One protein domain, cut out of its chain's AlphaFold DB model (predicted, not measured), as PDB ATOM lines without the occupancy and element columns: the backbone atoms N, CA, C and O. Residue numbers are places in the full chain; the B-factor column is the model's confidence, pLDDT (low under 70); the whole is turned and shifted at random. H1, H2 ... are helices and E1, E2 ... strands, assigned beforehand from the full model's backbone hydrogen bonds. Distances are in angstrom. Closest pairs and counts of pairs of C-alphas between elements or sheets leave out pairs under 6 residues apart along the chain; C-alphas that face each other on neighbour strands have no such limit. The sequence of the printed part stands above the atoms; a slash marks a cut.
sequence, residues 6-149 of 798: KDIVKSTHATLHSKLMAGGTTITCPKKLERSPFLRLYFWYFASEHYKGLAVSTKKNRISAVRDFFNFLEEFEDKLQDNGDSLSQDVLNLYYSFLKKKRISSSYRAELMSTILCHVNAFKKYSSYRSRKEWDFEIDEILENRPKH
ATOM      1  N   LYS A   6     121.546 160.146  68.576       35.53
ATOM      2  CA  LYS A   6     120.893 161.450  68.788       35.53
ATOM      3  C   LYS A   6     119.359 161.353  68.832       35.53
ATOM      4  O   LYS A   6     118.726 162.150  69.524       35.53
ATOM      5  N   ASP A   7     118.767 160.338  68.200       36.59
ATOM      6  CA  ASP A   7     117.316 160.112  68.217       36.59
ATOM      7  C   ASP A   7     116.821 159.422  69.501       36.59
ATOM      8  O   ASP A   7     115.647 159.552  69.849       36.59
ATOM      9  N   ILE A   8     117.702 158.752  70.256       42.25
ATOM     10  CA  ILE A   8     117.370 158.170  71.572       42.25
ATOM     11  C   ILE A   8     117.260 159.276  72.629       42.25
ATOM     12  O   ILE A   8     116.439 159.201  73.540       42.25
ATOM     13  N   VAL A   9     118.035 160.354  72.486       41.25
ATOM     14  CA  VAL A   9     118.030 161.477  73.435       41.25
ATOM     15  C   VAL A   9     116.748 162.305  73.314       41.25
ATOM     16  O   VAL A   9     116.178 162.688  74.335       41.25
ATOM     17  N   LYS A  10     116.209 162.501  72.101       36.44
ATOM     18  CA  LYS A  10     114.917 163.192  71.907       36.44
ATOM     19  C   LYS A  10     113.703 162.377  72.373       36.44
ATOM     20  O   LYS A  10     112.649 162.962  72.601       36.44
ATOM     21  N   SER A  11     113.847 161.069  72.603       39.81
ATOM     22  CA  SER A  11     112.797 160.232  73.196       39.81
ATOM     23  C   SER A  11     112.921 160.066  74.718       39.81
ATOM     24  O   SER A  11     112.261 159.198  75.269       39.81
ATOM     25  N   THR A  12     113.734 160.850  75.437       42.03
ATOM     26  CA  THR A  12     113.940 160.654  76.896       42.03
ATOM     27  C   THR A  12     112.832 161.202  77.808       42.03
ATOM     28  O   THR A  12     112.901 161.004  79.020       42.03
ATOM     29  N   HIS A  13     111.777 161.807  77.248       41.41
ATOM     30  CA  HIS A  13     110.477 161.921  77.929       41.41
ATOM     31  C   HIS A  13     109.572 160.701  77.703       41.41
ATOM     32  O   HIS A  13     108.537 160.589  78.357       41.41
ATOM     33  N   ALA A  14     109.948 159.767  76.819       41.75
ATOM     34  CA  ALA A  14     109.277 158.481  76.738       41.75
ATOM     35  C   ALA A  14     109.613 157.702  78.009       41.75
ATOM     36  O   ALA A  14     110.782 157.468  78.322       41.75
ATOM     37  N   THR A  15     108.563 157.349  78.742       49.25
ATOM     38  CA  THR A  15     108.544 156.430  79.874       49.25
ATOM     39  C   THR A  15     109.539 155.311  79.607       49.25
ATOM     40  O   THR A  15     109.308 154.464  78.742       49.25
ATOM     41  N   LEU A  16     110.687 155.340  80.293       51.38
ATOM     42  CA  LEU A  16     111.646 154.247  80.231       51.38
ATOM     43  C   LEU A  16     110.840 153.000  80.589       51.38
ATOM     44  O   LEU A  16     110.235 152.975  81.661       51.38
ATOM     45  N   HIS A  17     110.722 152.038  79.670       56.06
ATOM     46  CA  HIS A  17     109.904 150.861  79.925       56.06
ATOM     47  C   HIS A  17     110.363 150.265  81.254       56.06
ATOM     48  O   HIS A  17     111.510 149.841  81.381       56.06
ATOM     49  N   SER A  18     109.462 150.222  82.237       68.56
ATOM     50  CA  SER A  18     109.727 149.701  83.580       68.56
ATOM     51  C   SER A  18     110.147 148.231  83.583       68.56
ATOM     52  O   SER A  18     110.466 147.678  84.627       68.56
ATOM     53  N   LYS A  19     110.185 147.601  82.404       77.94
ATOM     54  CA  LYS A  19     110.655 146.254  82.126       77.94
ATOM     55  C   LYS A  19     111.706 146.281  81.022       77.94
ATOM     56  O   LYS A  19     111.438 146.748  79.917       77.94
ATOM     57  N   LEU A  20     112.858 145.675  81.293       81.00
ATOM     58  CA  LEU A  20     113.896 145.401  80.304       81.00
ATOM     59  C   LEU A  20     114.124 143.898  80.192       81.00
ATOM     60  O   LEU A  20     114.363 143.215  81.185       81.00
ATOM     61  N   MET A  21     114.093 143.388  78.963       75.38
ATOM     62  CA  MET A  21     114.523 142.029  78.657       75.38
ATOM     63  C   MET A  21     116.032 142.017  78.413       75.38
ATOM     64  O   MET A  21     116.501 142.512  77.392       75.38
ATOM     65  N   ALA A  22     116.792 141.419  79.327       71.94
ATOM     66  CA  ALA A  22     118.233 141.241  79.188       71.94
ATOM     67  C   ALA A  22     118.578 139.756  79.368       71.94
ATOM     68  O   ALA A  22     118.186 139.127  80.346       71.94
ATOM     69  N   GLY A  23     119.279 139.156  78.400       69.94
ATOM     70  CA  GLY A  23     119.754 137.767  78.509       69.94
ATOM     71  C   GLY A  23     118.657 136.708  78.718       69.94
ATOM     72  O   GLY A  23     118.926 135.671  79.324       69.94
ATOM     73  N   GLY A  24     117.429 136.971  78.252       77.12
ATOM     74  CA  GLY A  24     116.270 136.096  78.450       77.12
ATOM     75  C   GLY A  24     115.619 136.208  79.829       77.12
ATOM     76  O   GLY A  24     114.789 135.373  80.169       77.12
ATOM     77  N   THR A  25     115.986 137.204  80.642       76.50
ATOM     78  CA  THR A  25     115.236 137.533  81.855       76.50
ATOM     79  C   THR A  25     114.732 138.966  81.842       76.50
ATOM     80  O   THR A  25     115.456 139.891  81.476       76.50
ATOM     81  N   THR A  26     113.495 139.141  82.292       84.12
ATOM     82  CA  THR A  26     112.897 140.447  82.536       84.12
ATOM     83  C   THR A  26     113.420 141.004  83.857       84.12
ATOM     84  O   THR A  26     113.244 140.381  84.903       84.12
ATOM     85  N   ILE A  27     114.060 142.169  83.816       86.19
ATOM     86  CA  ILE A  27     114.320 142.999  84.994       86.19
ATOM     87  C   ILE A  27     113.232 144.065  85.025       86.19
ATOM     88  O   ILE A  27     113.027 144.753  84.023       86.19
ATOM     89  N   THR A  28     112.536 144.183  86.152       88.12
ATOM     90  CA  THR A  28     111.497 145.198  86.352       88.12
ATOM     91  C   THR A  28     112.009 146.215  87.366       88.12
ATOM     92  O   THR A  28     112.490 145.811  88.419       88.12
ATOM     93  N   CYS A  29     111.960 147.507  87.044       87.81
ATOM     94  CA  CYS A  29     112.267 148.564  88.007       87.81
ATOM     95  C   CYS A  29     111.157 148.600  89.071       87.81
ATOM     96  O   CYS A  29     109.987 148.517  88.685       87.81
ATOM     97  N   PRO A  30     111.473 148.760  90.367       88.31
ATOM     98  CA  PRO A  30     110.453 149.027  91.378       88.31
ATOM     99  C   PRO A  30     109.649 150.279  91.000       88.31
ATOM    100  O   PRO A  30     110.239 151.314  90.682       88.31
ATOM    101  N   LYS A  31     108.310 150.182  91.006       85.12
ATOM    102  CA  LYS A  31     107.416 151.215  90.443       85.12
ATOM    103  C   LYS A  31     107.611 152.592  91.075       85.12
ATOM    104  O   LYS A  31     107.628 153.583  90.350       85.12
ATOM    105  N   LYS A  32     107.784 152.673  92.401       82.56
ATOM    106  CA  LYS A  32     107.971 153.964  93.083       82.56
ATOM    107  C   LYS A  32     109.385 154.533  92.920       82.56
ATOM    108  O   LYS A  32     109.617 155.674  93.287       82.56
ATOM    109  N   LEU A  33     110.320 153.769  92.351       82.44
ATOM    110  CA  LEU A  33     111.701 154.196  92.097       82.44
ATOM    111  C   LEU A  33     112.009 154.331  90.595       82.44
ATOM    112  O   LEU A  33     113.157 154.550  90.218       82.44
ATOM    113  N   GLU A  34     110.999 154.260  89.716       84.00
ATOM    114  CA  GLU A  34     111.152 154.459  88.260       84.00
ATOM    115  C   GLU A  34     111.727 155.842  87.898       84.00
ATOM    116  O   GLU A  34     112.257 156.055  86.796       84.00
ATOM    117  N   ARG A  35     111.615 156.805  88.817       83.25
ATOM    118  CA  ARG A  35     112.169 158.152  88.677       83.25
ATOM    119  C   ARG A  35     113.610 158.280  89.152       83.25
ATOM    120  O   ARG A  35     114.261 159.211  88.687       83.25
ATOM    121  N   SER A  36     114.128 157.342  89.949       85.50
ATOM    122  CA  SER A  36     115.492 157.444  90.468       85.50
ATOM    123  C   SER A  36     116.526 157.416  89.330       85.50
ATOM    124  O   SER A  36     116.603 156.427  88.582       85.50
ATOM    125  N   PRO A  37     117.361 158.464  89.205       82.62
ATOM    126  CA  PRO A  37     118.524 158.488  88.327       82.62
ATOM    127  C   PRO A  37     119.427 157.270  88.532       82.62
ATOM    128  O   PRO A  37     119.823 156.636  87.552       82.62
ATOM    129  N   PHE A  38     119.676 156.885  89.790       85.31
ATOM    130  CA  PHE A  38     120.540 155.762  90.148       85.31
ATOM    131  C   PHE A  38     120.066 154.438  89.531       85.31
ATOM    132  O   PHE A  38     120.868 153.693  88.963       85.31
ATOM    133  N   LEU A  39     118.758 154.149  89.567       87.25
ATOM    134  CA  LEU A  39     118.226 152.913  88.979       87.25
ATOM    135  C   LEU A  39     118.222 152.938  87.451       87.25
ATOM    136  O   LEU A  39     118.500 151.917  86.814       87.25
ATOM    137  N   ARG A  40     117.973 154.107  86.850       83.38
ATOM    138  CA  ARG A  40     118.017 154.292  85.390       83.38
ATOM    139  C   ARG A  40     119.396 153.994  84.807       83.38
ATOM    140  O   ARG A  40     119.467 153.474  83.690       83.38
ATOM    141  N   LEU A  41     120.471 154.213  85.572       83.94
ATOM    142  CA  LEU A  41     121.825 153.845  85.151       83.94
ATOM    143  C   LEU A  41     121.962 152.357  84.831       83.94
ATOM    144  O   LEU A  41     122.649 152.013  83.874       83.94
ATOM    145  N   TYR A  42     121.295 151.465  85.572       87.19
ATOM    146  CA  TYR A  42     121.357 150.028  85.286       87.19
ATOM    147  C   TYR A  42     120.688 149.688  83.957       87.19
ATOM    148  O   TYR A  42     121.213 148.881  83.193       87.19
ATOM    149  N   PHE A  43     119.564 150.330  83.638       86.44
ATOM    150  CA  PHE A  43     118.881 150.134  82.357       86.44
ATOM    151  C   PHE A  43     119.714 150.646  81.185       86.44
ATOM    152  O   PHE A  43     119.842 149.957  80.173       86.44
ATOM    153  N   TRP A  44     120.333 151.816  81.333       81.88
ATOM    154  CA  TRP A  44     121.268 152.349  80.344       81.88
ATOM    155  C   TRP A  44     122.499 151.471  80.188       81.88
ATOM    156  O   TRP A  44     122.908 151.166  79.070       81.88
ATOM    157  N   TYR A  45     123.042 150.990  81.299       84.88
ATOM    158  CA  TYR A  45     124.134 150.041  81.298       84.88
ATOM    159  C   TYR A  45     123.755 148.760  80.543       84.88
ATOM    160  O   TYR A  45     124.500 148.335  79.662       84.88
ATOM    161  N   PHE A  46     122.586 148.171  80.800       86.31
ATOM    162  CA  PHE A  46     122.123 146.981  80.082       86.31
ATOM    163  C   PHE A  46     121.793 147.244  78.606       86.31
ATOM    164  O   PHE A  46     121.887 146.328  77.788       86.31
ATOM    165  N   ALA A  47     121.445 148.480  78.249       83.94
ATOM    166  CA  ALA A  47     121.265 148.906  76.864       83.94
ATOM    167  C   ALA A  47     122.593 149.228  76.148       83.94
ATOM    168  O   ALA A  47     122.614 149.283  74.915       83.94
ATOM    169  N   SER A  48     123.688 149.422  76.891       81.00
ATOM    170  CA  SER A  48     124.993 149.800  76.344       81.00
ATOM    171  C   SER A  48     125.639 148.681  75.522       81.00
ATOM    172  O   SER A  48     125.501 147.492  75.827       81.00
ATOM    173  N   GLU A  49     126.431 149.068  74.519       82.06
ATOM    174  CA  GLU A  49     127.247 148.126  73.743       82.06
ATOM    175  C   GLU A  49     128.249 147.373  74.627       82.06
ATOM    176  O   GLU A  49     128.500 146.189  74.413       82.06
ATOM    177  N   HIS A  50     128.737 148.006  75.701       83.12
ATOM    178  CA  HIS A  50     129.617 147.351  76.665       83.12
ATOM    179  C   HIS A  50     128.951 146.125  77.306       83.12
ATOM    180  O   HIS A  50     129.541 145.047  77.338       83.12
ATOM    181  N   TYR A  51     127.709 146.255  77.787       85.12
ATOM    182  CA  TYR A  51     126.978 145.117  78.344       85.12
ATOM    183  C   TYR A  51     126.615 144.083  77.272       85.12
ATOM    184  O   TYR A  51     126.763 142.877  77.502       85.12
ATOM    185  N   LYS A  52     126.187 144.534  76.085       86.06
ATOM    186  CA  LYS A  52     125.905 143.650  74.942       86.06
ATOM    187  C   LYS A  52     127.143 142.871  74.481       86.06
ATOM    188  O   LYS A  52     126.972 141.745  74.020       86.06
ATOM    189  N   GLY A  53     128.356 143.380  74.693       86.38
ATOM    190  CA  GLY A  53     129.618 142.689  74.404       86.38
ATOM    191  C   GLY A  53     130.043 141.630  75.433       86.38
ATOM    192  O   GLY A  53     130.944 140.840  75.167       86.38
ATOM    193  N   LEU A  54     129.409 141.556  76.611       84.25
ATOM    194  CA  LEU A  54     129.803 140.592  77.646       84.25
ATOM    195  C   LEU A  54     129.423 139.142  77.301       84.25
ATOM    196  O   LEU A  54     128.406 138.867  76.654       84.25
ATOM    197  N   ALA A  55     130.195 138.190  77.837       87.88
ATOM    198  CA  ALA A  55     129.875 136.764  77.776       87.88
ATOM    199  C   ALA A  55     128.503 136.463  78.412       87.88
ATOM    200  O   ALA A  55     128.113 137.091  79.398       87.88
ATOM    201  N   VAL A  56     127.777 135.466  77.890       85.88
ATOM    202  CA  VAL A  56     126.411 135.124  78.344       85.88
ATOM    203  C   VAL A  56     126.354 134.805  79.842       85.88
ATOM    204  O   VAL A  56     125.423 135.236  80.521       85.88
ATOM    205  N   SER A  57     127.345 134.088  80.378       82.56
ATOM    206  CA  SER A  57     127.444 133.807  81.817       82.56
ATOM    207  C   SER A  57     127.618 135.089  82.632       82.56
ATOM    208  O   SER A  57     126.901 135.302  83.603       82.56
ATOM    209  N   THR A  58     128.495 135.996  82.196       84.44
ATOM    210  CA  THR A  58     128.703 137.300  82.840       84.44
ATOM    211  C   THR A  58     127.450 138.170  82.769       84.44
ATOM    212  O   THR A  58     127.075 138.767  83.774       84.44
ATOM    213  N   LYS A  59     126.759 138.201  81.622       87.94
ATOM    214  CA  LYS A  59     125.469 138.888  81.460       87.94
ATOM    215  C   LYS A  59     124.448 138.383  82.469       87.94
ATOM    216  O   LYS A  59     123.861 139.198  83.176       87.94
ATOM    217  N   LYS A  60     124.280 137.057  82.565       86.88
ATOM    218  CA  LYS A  60     123.368 136.405  83.515       86.88
ATOM    219  C   LYS A  60     123.723 136.728  84.963       86.88
ATOM    220  O   LYS A  60     122.827 137.083  85.717       86.88
ATOM    221  N   ASN A  61     125.003 136.675  85.331       83.88
ATOM    222  CA  ASN A  61     125.444 136.995  86.689       83.88
ATOM    223  C   ASN A  61     125.175 138.467  87.037       83.88
ATOM    224  O   ASN A  61     124.642 138.747  88.106       83.88
ATOM    225  N   ARG A  62     125.460 139.401  86.117       86.56
ATOM    226  CA  ARG A  62     125.178 140.836  86.309       86.56
ATOM    227  C   ARG A  62     123.682 141.121  86.410       86.56
ATOM    228  O   ARG A  62     123.262 141.824  87.319       86.56
ATOM    229  N   ILE A  63     122.874 140.512  85.538       89.75
ATOM    230  CA  ILE A  63     121.407 140.566  85.629       89.75
ATOM    231  C   ILE A  63     120.934 140.028  86.976       89.75
ATOM    232  O   ILE A  63     120.058 140.631  87.581       89.75
ATOM    233  N   SER A  64     121.466 138.889  87.428       88.31
ATOM    234  CA  SER A  64     121.049 138.278  88.690       88.31
ATOM    235  C   SER A  64     121.373 139.191  89.863       88.31
ATOM    236  O   SER A  64     120.487 139.459  90.657       88.31
ATOM    237  N   ALA A  65     122.588 139.745  89.919       88.88
ATOM    238  CA  ALA A  65     122.992 140.665  90.977       88.88
ATOM    239  C   ALA A  65     122.106 141.922  91.024       88.88
ATOM    240  O   ALA A  65     121.643 142.311  92.092       88.88
ATOM    241  N   VAL A  66     121.819 142.529  89.866       91.25
ATOM    242  CA  VAL A  66     120.943 143.712  89.795       91.25
ATOM    243  C   VAL A  66     119.491 143.356  90.100       91.25
ATOM    244  O   VAL A  66     118.812 144.123  90.767       91.25
ATOM    245  N   ARG A  67     119.009 142.180  89.682       91.81
ATOM    246  CA  ARG A  67     117.677 141.689  90.057       91.81
ATOM    247  C   ARG A  67     117.575 141.472  91.561       91.81
ATOM    248  O   ARG A  67     116.597 141.894  92.155       91.81
ATOM    249  N   ASP A  68     118.575 140.850  92.175       91.00
ATOM    250  CA  ASP A  68     118.609 140.621  93.620       91.00
ATOM    251  C   ASP A  68     118.668 141.947  94.389       91.00
ATOM    252  O   ASP A  68     118.069 142.066  95.457       91.00
ATOM    253  N   PHE A  69     119.351 142.953  93.836       94.50
ATOM    254  CA  PHE A  69     119.331 144.318  94.352       94.50
ATOM    255  C   PHE A  69     117.956 144.980  94.184       94.50
ATOM    256  O   PHE A  69     117.432 145.517  95.149       94.50
ATOM    257  N   PHE A  70     117.318 144.890  93.016       93.44
ATOM    258  CA  PHE A  70     115.986 145.470  92.782       93.44
ATOM    259  C   PHE A  70     114.903 144.798  93.625       93.44
ATOM    260  O   PHE A  70     114.058 145.491  94.177       93.44
ATOM    261  N   ASN A  71     114.975 143.478  93.803       92.38
ATOM    262  CA  ASN A  71     114.105 142.746  94.718       92.38
ATOM    263  C   ASN A  71     114.293 143.231  96.162       92.38
ATOM    264  O   ASN A  71     113.322 143.337  96.901       92.38
ATOM    265  N   PHE A  72     115.530 143.542  96.568       94.69
ATOM    266  CA  PHE A  72     115.784 144.175  97.861       94.69
ATOM    267  C   PHE A  72     115.159 145.576  97.939       94.69
ATOM    268  O   PHE A  72     114.539 145.899  98.944       94.69
ATOM    269  N   LEU A  73     115.274 146.398  96.895       93.00
ATOM    270  CA  LEU A  73     114.650 147.725  96.887       93.00
ATOM    271  C   LEU A  73     113.123 147.652  96.974       93.00
ATOM    272  O   LEU A  73     112.522 148.462  97.668       93.00
ATOM    273  N   GLU A  74     112.509 146.677  96.303       91.38
ATOM    274  CA  GLU A  74     111.065 146.431  96.357       91.38
ATOM    275  C   GLU A  74     110.628 145.905  97.737       91.38
ATOM    276  O   GLU A  74     109.610 146.336  98.267       91.38
ATOM    277  N   GLU A  75     111.421 145.030  98.367       92.06
ATOM    278  CA  GLU A  75     111.152 144.498  99.714       92.06
ATOM    279  C   GLU A  75     111.297 145.569 100.815       92.06
ATOM    280  O   GLU A  75     110.602 145.513 101.829       92.06
ATOM    281  N   PHE A  76     112.192 146.545 100.633       88.75
ATOM    282  CA  PHE A  76     112.518 147.572 101.632       88.75
ATOM    283  C   PHE A  76     112.065 148.983 101.235       88.75
ATOM    284  O   PHE A  76     112.536 149.959 101.818       88.75
ATOM    285  N   GLU A  77     111.140 149.092 100.281       81.75
ATOM    286  CA  GLU A  77     110.719 150.348  99.650       81.75
ATOM    287  C   GLU A  77     110.325 151.427 100.675       81.75
ATOM    288  O   GLU A  77     110.843 152.541 100.623       81.75
ATOM    289  N   ASP A  78     109.519 151.070 101.682       82.44
ATOM    290  CA  ASP A  78     109.032 152.003 102.714       82.44
ATOM    291  C   ASP A  78     110.143 152.550 103.631       82.44
ATOM    292  O   ASP A  78     109.952 153.555 104.309       82.44
ATOM    293  N   LYS A  79     111.306 151.887 103.687       80.69
ATOM    294  CA  LYS A  79     112.457 152.298 104.515       80.69
ATOM    295  C   LYS A  79     113.537 153.030 103.727       80.69
ATOM    296  O   LYS A  79     114.512 153.471 104.321       80.69
ATOM    297  N   LEU A  80     113.414 153.065 102.403       79.06
ATOM    298  CA  LEU A  80     114.444 153.558 101.491       79.06
ATOM    299  C   LEU A  80     114.070 154.889 100.828       79.06
ATOM    300  O   LEU A  80     114.888 155.417 100.080       79.06
ATOM    301  N   GLN A  81     112.867 155.415 101.078       73.00
ATOM    302  CA  GLN A  81     112.402 156.692 100.540       73.00
ATOM    303  C   GLN A  81     112.405 157.769 101.627       73.00
ATOM    304  O   GLN A  81     111.531 157.774 102.489       73.00
ATOM    305  N   ASP A  82     113.358 158.701 101.545       64.38
ATOM    306  CA  ASP A  82     113.426 159.836 102.474       64.38
ATOM    307  C   ASP A  82     112.546 161.017 102.015       64.38
ATOM    308  O   ASP A  82     112.034 161.735 102.865       64.38
ATOM    309  N   ASN A  83     112.307 161.206 100.701       65.31
ATOM    310  CA  ASN A  83     111.478 162.300 100.149       65.31
ATOM    311  C   ASN A  83     110.871 161.989  98.757       65.31
ATOM    312  O   ASN A  83     111.141 162.659  97.761       65.31
ATOM    313  N   GLY A  84     110.019 160.966  98.677       62.78
ATOM    314  CA  GLY A  84     109.053 160.782  97.581       62.78
ATOM    315  C   GLY A  84     109.572 160.225  96.248       62.78
ATOM    316  O   GLY A  84     108.838 159.465  95.631       62.78
ATOM    317  N   ASP A  85     110.802 160.528  95.821       68.62
ATOM    318  CA  ASP A  85     111.351 160.038  94.536       68.62
ATOM    319  C   ASP A  85     112.860 159.672  94.578       68.62
ATOM    320  O   ASP A  85     113.358 159.037  93.642       68.62
ATOM    321  N   SER A  86     113.591 160.021  95.647       79.06
ATOM    322  CA  SER A  86     115.030 159.739  95.800       79.06
ATOM    323  C   SER A  86     115.297 158.470  96.616       79.06
ATOM    324  O   SER A  86     114.591 158.181  97.588       79.06
ATOM    325  N   LEU A  87     116.338 157.715  96.245       86.12
ATOM    326  CA  LEU A  87     116.836 156.631  97.097       86.12
ATOM    327  C   LEU A  87     117.590 157.202  98.296       86.12
ATOM    328  O   LEU A  87     118.358 158.151  98.157       86.12
ATOM    329  N   SER A  88     117.418 156.573  99.457       89.75
ATOM    330  CA  SER A  88     118.238 156.862 100.629       89.75
ATOM    331  C   SER A  88     119.722 156.673 100.308       89.75
ATOM    332  O   SER A  88     120.126 155.687  99.678       89.75
ATOM    333  N   GLN A  89     120.543 157.605 100.782       90.38
ATOM    334  CA  GLN A  89     121.989 157.628 100.553       90.38
ATOM    335  C   GLN A  89     122.670 156.364 101.107       90.38
ATOM    336  O   GLN A  89     123.646 155.864 100.549       90.38
ATOM    337  N   ASP A  90     122.083 155.771 102.149       91.31
ATOM    338  CA  ASP A  90     122.551 154.551 102.804       91.31
ATOM    339  C   ASP A  90     122.116 153.247 102.116       91.31
ATOM    340  O   ASP A  90     122.388 152.151 102.622       91.31
ATOM    341  N   VAL A  91     121.463 153.304 100.948       92.56
ATOM    342  CA  VAL A  91     120.925 152.113 100.267       92.56
ATOM    343  C   VAL A  91     121.966 151.000 100.087       92.56
ATOM    344  O   VAL A  91     121.656 149.819 100.258       92.56
ATOM    345  N   LEU A  92     123.224 151.348  99.797       92.94
ATOM    346  CA  LEU A  92     124.303 150.373  99.630       92.94
ATOM    347  C   LEU A  92     124.718 149.721 100.960       92.94
ATOM    348  O   LEU A  92     124.978 148.515 100.992       92.94
ATOM    349  N   ASN A  93     124.734 150.477 102.063       90.94
ATOM    350  CA  ASN A  93     124.974 149.951 103.413       90.94
ATOM    351  C   ASN A  93     123.841 149.026 103.863       90.94
ATOM    352  O   ASN A  93     124.085 147.952 104.435       90.94
ATOM    353  N   LEU A  94     122.601 149.418 103.571       93.12
ATOM    354  CA  LEU A  94     121.408 148.639 103.878       93.12
ATOM    355  C   LEU A  94     121.391 147.334 103.078       93.12
ATOM    356  O   LEU A  94     121.178 146.268 103.663       93.12
ATOM    357  N   TYR A  95     121.729 147.382 101.788       94.69
ATOM    358  CA  TYR A  95     121.850 146.184 100.962       94.69
ATOM    359  C   TYR A  95     122.970 145.261 101.450       94.69
ATOM    360  O   TYR A  95     122.769 144.057 101.617       94.69
ATOM    361  N   TYR A  96     124.144 145.804 101.777       91.62
ATOM    362  CA  TYR A  96     125.240 145.005 102.324       91.62
ATOM    363  C   TYR A  96     124.871 144.326 103.653       91.62
ATOM    364  O   TYR A  96     125.163 143.141 103.870       91.62
ATOM    365  N   SER A  97     124.168 145.046 104.528       91.94
ATOM    366  CA  SER A  97     123.627 144.514 105.782       91.94
ATOM    367  C   SER A  97     122.567 143.438 105.542       91.94
ATOM    368  O   SER A  97     122.557 142.419 106.239       91.94
ATOM    369  N   PHE A  98     121.713 143.607 104.533       93.88
ATOM    370  CA  PHE A  98     120.747 142.598 104.103       93.88
ATOM    371  C   PHE A  98     121.434 141.315 103.623       93.88
ATOM    372  O   PHE A  98     121.099 140.222 104.088       93.88
ATOM    373  N   LEU A  99     122.471 141.428 102.787       91.69
ATOM    374  CA  LEU A  99     123.249 140.268 102.357       91.69
ATOM    375  C   LEU A  99     123.939 139.567 103.542       91.69
ATOM    376  O   LEU A  99     124.009 138.335 103.579       91.69
ATOM    377  N   LYS A 100     124.429 140.329 104.536       88.75
ATOM    378  CA  LYS A 100     125.003 139.779 105.781       88.75
ATOM    379  C   LYS A 100     123.958 138.976 106.562       88.75
ATOM    380  O   LYS A 100     124.261 137.872 107.014       88.75
ATOM    381  N   LYS A 101     122.724 139.484 106.677       91.50
ATOM    382  CA  LYS A 101     121.605 138.790 107.342       91.50
ATOM    383  C   LYS A 101     121.202 137.501 106.621       91.50
ATOM    384  O   LYS A 101     120.932 136.507 107.288       91.50
ATOM    385  N   LYS A 102     121.271 137.463 105.284       87.88
ATOM    386  CA  LYS A 102     121.049 136.245 104.476       87.88
ATOM    387  C   LYS A 102     122.165 135.190 104.587       87.88
ATOM    388  O   LYS A 102     122.121 134.190 103.879       87.88
ATOM    389  N   ARG A 103     123.155 135.383 105.475       86.75
ATOM    390  CA  ARG A 103     124.310 134.485 105.690       86.75
ATOM    391  C   ARG A 103     125.095 134.188 104.409       86.75
ATOM    392  O   ARG A 103     125.697 133.127 104.263       86.75
ATOM    393  N   ILE A 104     125.120 135.148 103.490       82.94
ATOM    394  CA  ILE A 104     125.928 135.059 102.282       82.94
ATOM    395  C   ILE A 104     127.409 135.227 102.659       82.94
ATOM    396  O   ILE A 104     127.761 136.092 103.474       82.94
ATOM    397  N   SER A 105     128.290 134.413 102.070       78.44
ATOM    398  CA  SER A 105     129.735 134.478 102.325       78.44
ATOM    399  C   SER A 105     130.292 135.888 102.071       78.44
ATOM    400  O   SER A 105     129.807 136.625 101.214       78.44
ATOM    401  N   SER A 106     131.303 136.304 102.838       74.94
ATOM    402  CA  SER A 106     131.913 137.640 102.705       74.94
ATOM    403  C   SER A 106     132.472 137.903 101.303       74.94
ATOM    404  O   SER A 106     132.332 139.015 100.798       74.94
ATOM    405  N   SER A 107     133.041 136.884 100.653       69.00
ATOM    406  CA  SER A 107     133.559 136.974  99.286       69.00
ATOM    407  C   SER A 107     132.452 137.211  98.257       69.00
ATOM    408  O   SER A 107     132.569 138.126  97.447       69.00
ATOM    409  N   TYR A 108     131.349 136.459  98.328       72.94
ATOM    410  CA  TYR A 108     130.227 136.637  97.402       72.94
ATOM    411  C   TYR A 108     129.500 137.967  97.643       72.94
ATOM    412  O   TYR A 108     129.068 138.619  96.698       72.94
ATOM    413  N   ARG A 109     129.443 138.445  98.896       83.06
ATOM    414  CA  ARG A 109     128.952 139.800  99.210       83.06
ATOM    415  C   ARG A 109     129.789 140.889  98.545       83.06
ATOM    416  O   ARG A 109     129.219 141.801  97.954       83.06
ATOM    417  N   ALA A 110     131.115 140.789  98.623       76.75
ATOM    418  CA  ALA A 110     132.014 141.733  97.965       76.75
ATOM    419  C   ALA A 110     131.868 141.685  96.434       76.75
ATOM    420  O   ALA A 110     131.868 142.728  95.787       76.75
ATOM    421  N   GLU A 111     131.670 140.497  95.855       74.94
ATOM    422  CA  GLU A 111     131.430 140.330  94.416       74.94
ATOM    423  C   GLU A 111     130.100 140.956  93.968       74.94
ATOM    424  O   GLU A 111     130.069 141.680  92.970       74.94
ATOM    425  N   LEU A 112     129.013 140.741  94.715       81.44
ATOM    426  CA  LEU A 112     127.714 141.366  94.446       81.44
ATOM    427  C   LEU A 112     127.799 142.895  94.551       81.44
ATOM    428  O   LEU A 112     127.364 143.591  93.635       81.44
ATOM    429  N   MET A 113     128.435 143.419  95.605       86.69
ATOM    430  CA  MET A 113     128.648 144.862  95.772       86.69
ATOM    431  C   MET A 113     129.520 145.453  94.668       86.69
ATOM    432  O   MET A 113     129.179 146.484  94.093       86.69
ATOM    433  N   SER A 114     130.624 144.789  94.325       81.75
ATOM    434  CA  SER A 114     131.490 145.213  93.225       81.75
ATOM    435  C   SER A 114     130.747 145.181  91.897       81.75
ATOM    436  O   SER A 114     130.992 146.038  91.051       81.75
ATOM    437  N   THR A 115     129.851 144.213  91.705       80.12
ATOM    438  CA  THR A 115     129.018 144.132  90.510       80.12
ATOM    439  C   THR A 115     128.106 145.344  90.448       80.12
ATOM    440  O   THR A 115     128.191 146.070  89.470       80.12
ATOM    441  N   ILE A 116     127.338 145.636  91.496       83.44
ATOM    442  CA  ILE A 116     126.454 146.812  91.588       83.44
ATOM    443  C   ILE A 116     127.233 148.112  91.310       83.44
ATOM    444  O   ILE A 116     126.892 148.858  90.393       83.44
ATOM    445  N   LEU A 117     128.367 148.318  91.985       84.44
ATOM    446  CA  LEU A 117     129.204 149.515  91.833       84.44
ATOM    447  C   LEU A 117     129.872 149.643  90.456       84.44
ATOM    448  O   LEU A 117     130.053 150.751  89.952       84.44
ATOM    449  N   CYS A 118     130.229 148.527  89.815       77.31
ATOM    450  CA  CYS A 118     130.862 148.532  88.494       77.31
ATOM    451  C   CYS A 118     129.969 149.192  87.433       77.31
ATOM    452  O   CYS A 118     130.490 149.834  86.526       77.31
ATOM    453  N   HIS A 119     128.644 149.085  87.566       73.81
ATOM    454  CA  HIS A 119     127.694 149.665  86.613       73.81
ATOM    455  C   HIS A 119     127.665 151.193  86.743       73.81
ATOM    456  O   HIS A 119     127.716 151.899  85.740       73.81
ATOM    457  N   VAL A 120     127.686 151.686  87.984       73.56
ATOM    458  CA  VAL A 120     127.711 153.117  88.313       73.56
ATOM    459  C   VAL A 120     129.029 153.757  87.863       73.56
ATOM    460  O   VAL A 120     129.029 154.784  87.190       73.56
ATOM    461  N   ASN A 121     130.160 153.104  88.143       75.38
ATOM    462  CA  ASN A 121     131.479 153.591  87.733       75.38
ATOM    463  C   ASN A 121     131.675 153.546  86.212       75.38
ATOM    464  O   ASN A 121     132.269 154.459  85.641       75.38
ATOM    465  N   ALA A 122     131.179 152.497  85.544       68.06
ATOM    466  CA  ALA A 122     131.192 152.438  84.087       68.06
ATOM    467  C   ALA A 122     130.388 153.604  83.509       68.06
ATOM    468  O   ALA A 122     130.863 154.268  82.595       68.06
ATOM    469  N   PHE A 123     129.220 153.903  84.074       66.88
ATOM    470  CA  PHE A 123     128.426 155.031  83.619       66.88
ATOM    471  C   PHE A 123     129.167 156.367  83.765       66.88
ATOM    472  O   PHE A 123     129.300 157.064  82.764       66.88
ATOM    473  N   LYS A 124     129.754 156.661  84.936       68.50
ATOM    474  CA  LYS A 124     130.587 157.865  85.139       68.50
ATOM    475  C   LYS A 124     131.716 158.000  84.115       68.50
ATOM    476  O   LYS A 124     132.055 159.103  83.704       68.50
ATOM    477  N   LYS A 125     132.306 156.875  83.697       68.50
ATOM    478  CA  LYS A 125     133.392 156.856  82.710       68.50
ATOM    479  C   LYS A 125     132.903 157.091  81.275       68.50
ATOM    480  O   LYS A 125     133.648 157.638  80.472       68.50
ATOM    481  N   TYR A 126     131.685 156.661  80.941       60.16
ATOM    482  CA  TYR A 126     131.129 156.732  79.579       60.16
ATOM    483  C   TYR A 126     130.124 157.872  79.372       60.16
ATOM    484  O   TYR A 126     129.656 158.084  78.252       60.16
ATOM    485  N   SER A 127     129.790 158.631  80.415       58.12
ATOM    486  CA  SER A 127     128.937 159.808  80.321       58.12
ATOM    487  C   SER A 127     129.727 161.020  79.814       58.12
ATOM    488  O   SER A 127     129.954 161.982  80.539       58.12
ATOM    489  N   SER A 128     130.059 161.032  78.520       50.06
ATOM    490  CA  SER A 128     130.273 162.288  77.776       50.06
ATOM    491  C   SER A 128     128.987 163.142  77.697       50.06
ATOM    492  O   SER A 128     129.008 164.298  77.287       50.06
ATOM    493  N   TYR A 129     127.857 162.601  78.165       54.53
ATOM    494  CA  TYR A 129     126.543 163.236  78.299       54.53
ATOM    495  C   TYR A 129     126.427 164.137  79.550       54.53
ATOM    496  O   TYR A 129     125.490 164.005  80.334       54.53
ATOM    497  N   ARG A 130     127.365 165.083  79.714       48.38
ATOM    498  CA  ARG A 130     127.513 166.063  80.822       48.38
ATOM    499  C   ARG A 130     126.321 167.013  81.073       48.38
ATOM    500  O   ARG A 130     126.436 167.953  81.854       48.38
ATOM    501  N   SER A 131     125.173 166.827  80.425       51.62
ATOM    502  CA  SER A 131     124.084 167.809  80.460       51.62
ATOM    503  C   SER A 131     123.148 167.697  81.673       51.62
ATOM    504  O   SER A 131     122.131 168.386  81.687       51.62
ATOM    505  N   ARG A 132     123.410 166.832  82.665       60.59
ATOM    506  CA  ARG A 132     122.513 166.639  83.825       60.59
ATOM    507  C   ARG A 132     123.270 166.651  85.155       60.59
ATOM    508  O   ARG A 132     123.359 165.627  85.821       60.59
ATOM    509  N   LYS A 133     123.752 167.837  85.553       64.69
ATOM    510  CA  LYS A 133     124.392 168.097  86.863       64.69
ATOM    511  C   LYS A 133     123.579 167.582  88.061       64.69
ATOM    512  O   LYS A 133     124.149 167.233  89.083       64.69
ATOM    513  N   GLU A 134     122.256 167.525  87.932       64.06
ATOM    514  CA  GLU A 134     121.347 167.059  88.987       64.06
ATOM    515  C   GLU A 134     121.519 165.571  89.327       64.06
ATOM    516  O   GLU A 134     121.190 165.153  90.430       64.06
ATOM    517  N   TRP A 135     122.029 164.756  88.397       72.81
ATOM    518  CA  TRP A 135     122.170 163.311  88.608       72.81
ATOM    519  C   TRP A 135     123.457 162.967  89.342       72.81
ATOM    520  O   TRP A 135     123.482 162.014  90.118       72.81
ATOM    521  N   ASP A 136     124.504 163.751  89.096       75.06
ATOM    522  CA  ASP A 136     125.819 163.534  89.687       75.06
ATOM    523  C   ASP A 136     125.742 163.632  91.215       75.06
ATOM    524  O   ASP A 136     126.320 162.793  91.893       75.06
ATOM    525  N   PHE A 137     124.919 164.542  91.755       79.44
ATOM    526  CA  PHE A 137     124.766 164.719  93.202       79.44
ATOM    527  C   PHE A 137     124.196 163.479  93.916       79.44
ATOM    528  O   PHE A 137     124.839 162.956  94.819       79.44
ATOM    529  N   GLU A 138     123.039 162.950  93.487       82.00
ATOM    530  CA  GLU A 138     122.437 161.749  94.110       82.00
ATOM    531  C   GLU A 138     123.356 160.523  93.968       82.00
ATOM    532  O   GLU A 138     123.490 159.712  94.886       82.00
ATOM    533  N   ILE A 139     124.022 160.381  92.817       83.56
ATOM    534  CA  ILE A 139     124.948 159.271  92.572       83.56
ATOM    535  C   ILE A 139     126.180 159.386  93.474       83.56
ATOM    536  O   ILE A 139     126.614 158.377  94.035       83.56
ATOM    537  N   ASP A 140     126.761 160.578  93.594       84.12
ATOM    538  CA  ASP A 140     127.937 160.835  94.425       84.12
ATOM    539  C   ASP A 140     127.635 160.554  95.891       84.12
ATOM    540  O   ASP A 140     128.375 159.811  96.533       84.12
ATOM    541  N   GLU A 141     126.487 161.011  96.377       86.94
ATOM    542  CA  GLU A 141     126.067 160.845  97.762       86.94
ATOM    543  C   GLU A 141     125.824 159.369  98.141       86.94
ATOM    544  O   GLU A 141     126.270 158.894  99.190       86.94
ATOM    545  N   ILE A 142     125.205 158.585  97.245       87.69
ATOM    546  CA  ILE A 142     125.064 157.126  97.414       87.69
ATOM    547  C   ILE A 142     126.438 156.431  97.391       87.69
ATOM    548  O   ILE A 142     126.675 155.459  98.118       87.69
ATOM    549  N   LEU A 143     127.362 156.887  96.539       85.38
ATOM    550  CA  LEU A 143     128.694 156.292  96.408       85.38
ATOM    551  C   LEU A 143     129.630 156.636  97.571       85.38
ATOM    552  O   LEU A 143     130.474 155.801  97.915       85.38
ATOM    553  N   GLU A 144     129.507 157.823  98.158       87.94
ATOM    554  CA  GLU A 144     130.255 158.254  99.342       87.94
ATOM    555  C   GLU A 144     129.866 157.436 100.575       87.94
ATOM    556  O   GLU A 144     130.738 157.024 101.349       87.94
ATOM    557  N   ASN A 145     128.585 157.078 100.681       87.94
ATOM    558  CA  ASN A 145     128.039 156.240 101.746       87.94
ATOM    559  C   ASN A 145     128.181 154.731 101.491       87.94
ATOM    560  O   ASN A 145     127.577 153.913 102.184       87.94
ATOM    561  N   ARG A 146     128.998 154.297 100.525       87.25
ATOM    562  CA  ARG A 146     129.235 152.860 100.308       87.25
ATOM    563  C   ARG A 146     129.903 152.203 101.531       87.25
ATOM    564  O   ARG A 146     130.769 152.817 102.161       87.25
ATOM    565  N   PRO A 147     129.619 150.917 101.814       84.62
ATOM    566  CA  PRO A 147     130.227 150.217 102.938       84.62
ATOM    567  C   PRO A 147     131.750 150.197 102.797       84.62
ATOM    568  O   PRO A 147     132.308 149.585 101.880       84.62
ATOM    569  N   LYS A 148     132.434 150.870 103.726       77.94
ATOM    570  CA  LYS A 148     133.891 150.821 103.839       77.94
ATOM    571  C   LYS A 148     134.252 149.421 104.317       77.94
ATOM    572  O   LYS A 148     133.955 149.036 105.445       77.94
ATOM    573  N   HIS A 149     134.855 148.625 103.442       62.78
ATOM    574  CA  HIS A 149     135.440 147.361 103.856       62.78
ATOM    575  C   HIS A 149     136.629 147.665 104.774       62.78
ATOM    576  O   HIS A 149     137.735 147.893 104.293       62.78
TER     577      HIS A 149
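This is residues 6 to 149 of the 798 residues of an uncharacterized protein of Thiomicrospira sp (UniProt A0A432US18). Two layers of helices cross each other, with a small two-stranded hairpin, E1 and E2, packed on the far side of one of them. H2 and H4 make the layer next to the hairpin, with H2 nearest the middle of the whole, and H7, the longest helix, crosses both of them with H6 and H8 running roughly along it; the short H1 lies far out from this body and touches no helix. The printed part has 144 residues, with named elements in the order H1, E1, E2, H2, H3, H4, H5, H6, H7, H8, and the one sheet, E1 - E2, is antiparallel. The class is mostly helix, with helices holding 88 and strands 8 of the 96 residues in named elements. The whole is compact, with a radius of gyration of the C-alphas of 14.9 A and spans of 46 by 38 by 26 A.

E1, residues 19 to 22, and E2, residues 25 to 28, form a hairpin of antiparallel strands at 151 degrees; N 20 and O 27 are 2.9 A apart and N 27 and O 20 are 2.8 A apart, within hydrogen-bond range. The closest C-alphas of E2 and H4, residues 56 to 75, are those of Ile 27 and Arg 67, 6.2 A apart. Those of E1 and H2, residues 37 to 47, are Ala 22 and Phe 46, 7.0 A apart. H2 and H4 are close but not clearly touching, at a shallow tilt of 24 degrees, opposite ways, with C-alphas 42 and 66 closest at 7.8 A. The hub is H7, residues 106 to 126, which has a kink of 27 degrees near residue 117. With residues 112 to 116 alone it touches H4, about perpendicular at 81 degrees, the C-alphas of Ala 65 and Leu 112 being closest at 5.9 A. With residues 119 to 123 alone it touches H2, about perpendicular at 85 degrees, C-alphas 45 and 119 being closest at 6.4 A. H6, residues 91 to 101, forms a helical hairpin with H7, at a shallow tilt of 19 degrees, and the C-alphas of Leu 99 and Arg 109 are closest at 6.5 A. H8, residues 133 to 144, touches H2 with residues 135 to 139 alone, about perpendicular at 85 degrees, and the C-alphas of Pro 37 and Trp 135 are closest at 6.1 A. H3, residues 49 to 52, and H5, residues 77 to 80, touch no helix, and H1, residues 6 to 10, is apart from H2 and H7, among others. In H4 and H6 every O i to N i+4 pair is within hydrogen-bond range; the counts are 5 of 7 in H2, 15 of 17 in H7, 6 of 8 in H8 and 0 of 1 in H1, where 0 of 2 O i to N i+3 pairs are within range, while H3 and H5 are too short for an O i to N i+4 pair.

E1 begins at C-alpha 19 at (110.655, 146.254, 82.126) and is 9.5 A long; E2 is 9.6 A. H4 is 27.9 A long and H7 30.0 A, ending at C-alpha 126 at (131.129, 156.732, 79.579). H2 is 15.2 A, H6 15.1 A and H8 16.9 A, ending at C-alpha 144 at (130.255, 158.254, 99.342). H1, H3 and H5 have 5, 4 and 4 residues.

The two C-alphas farthest apart, those of Asp 7 and Arg 103, are 45.9 A apart. The printed part has no cut and no long link. The mean pLDDT of the printed part is 78.1, and the residues under 70 are 6 to 18, 23, 82 to 85, 107, 122 to 134 and 149.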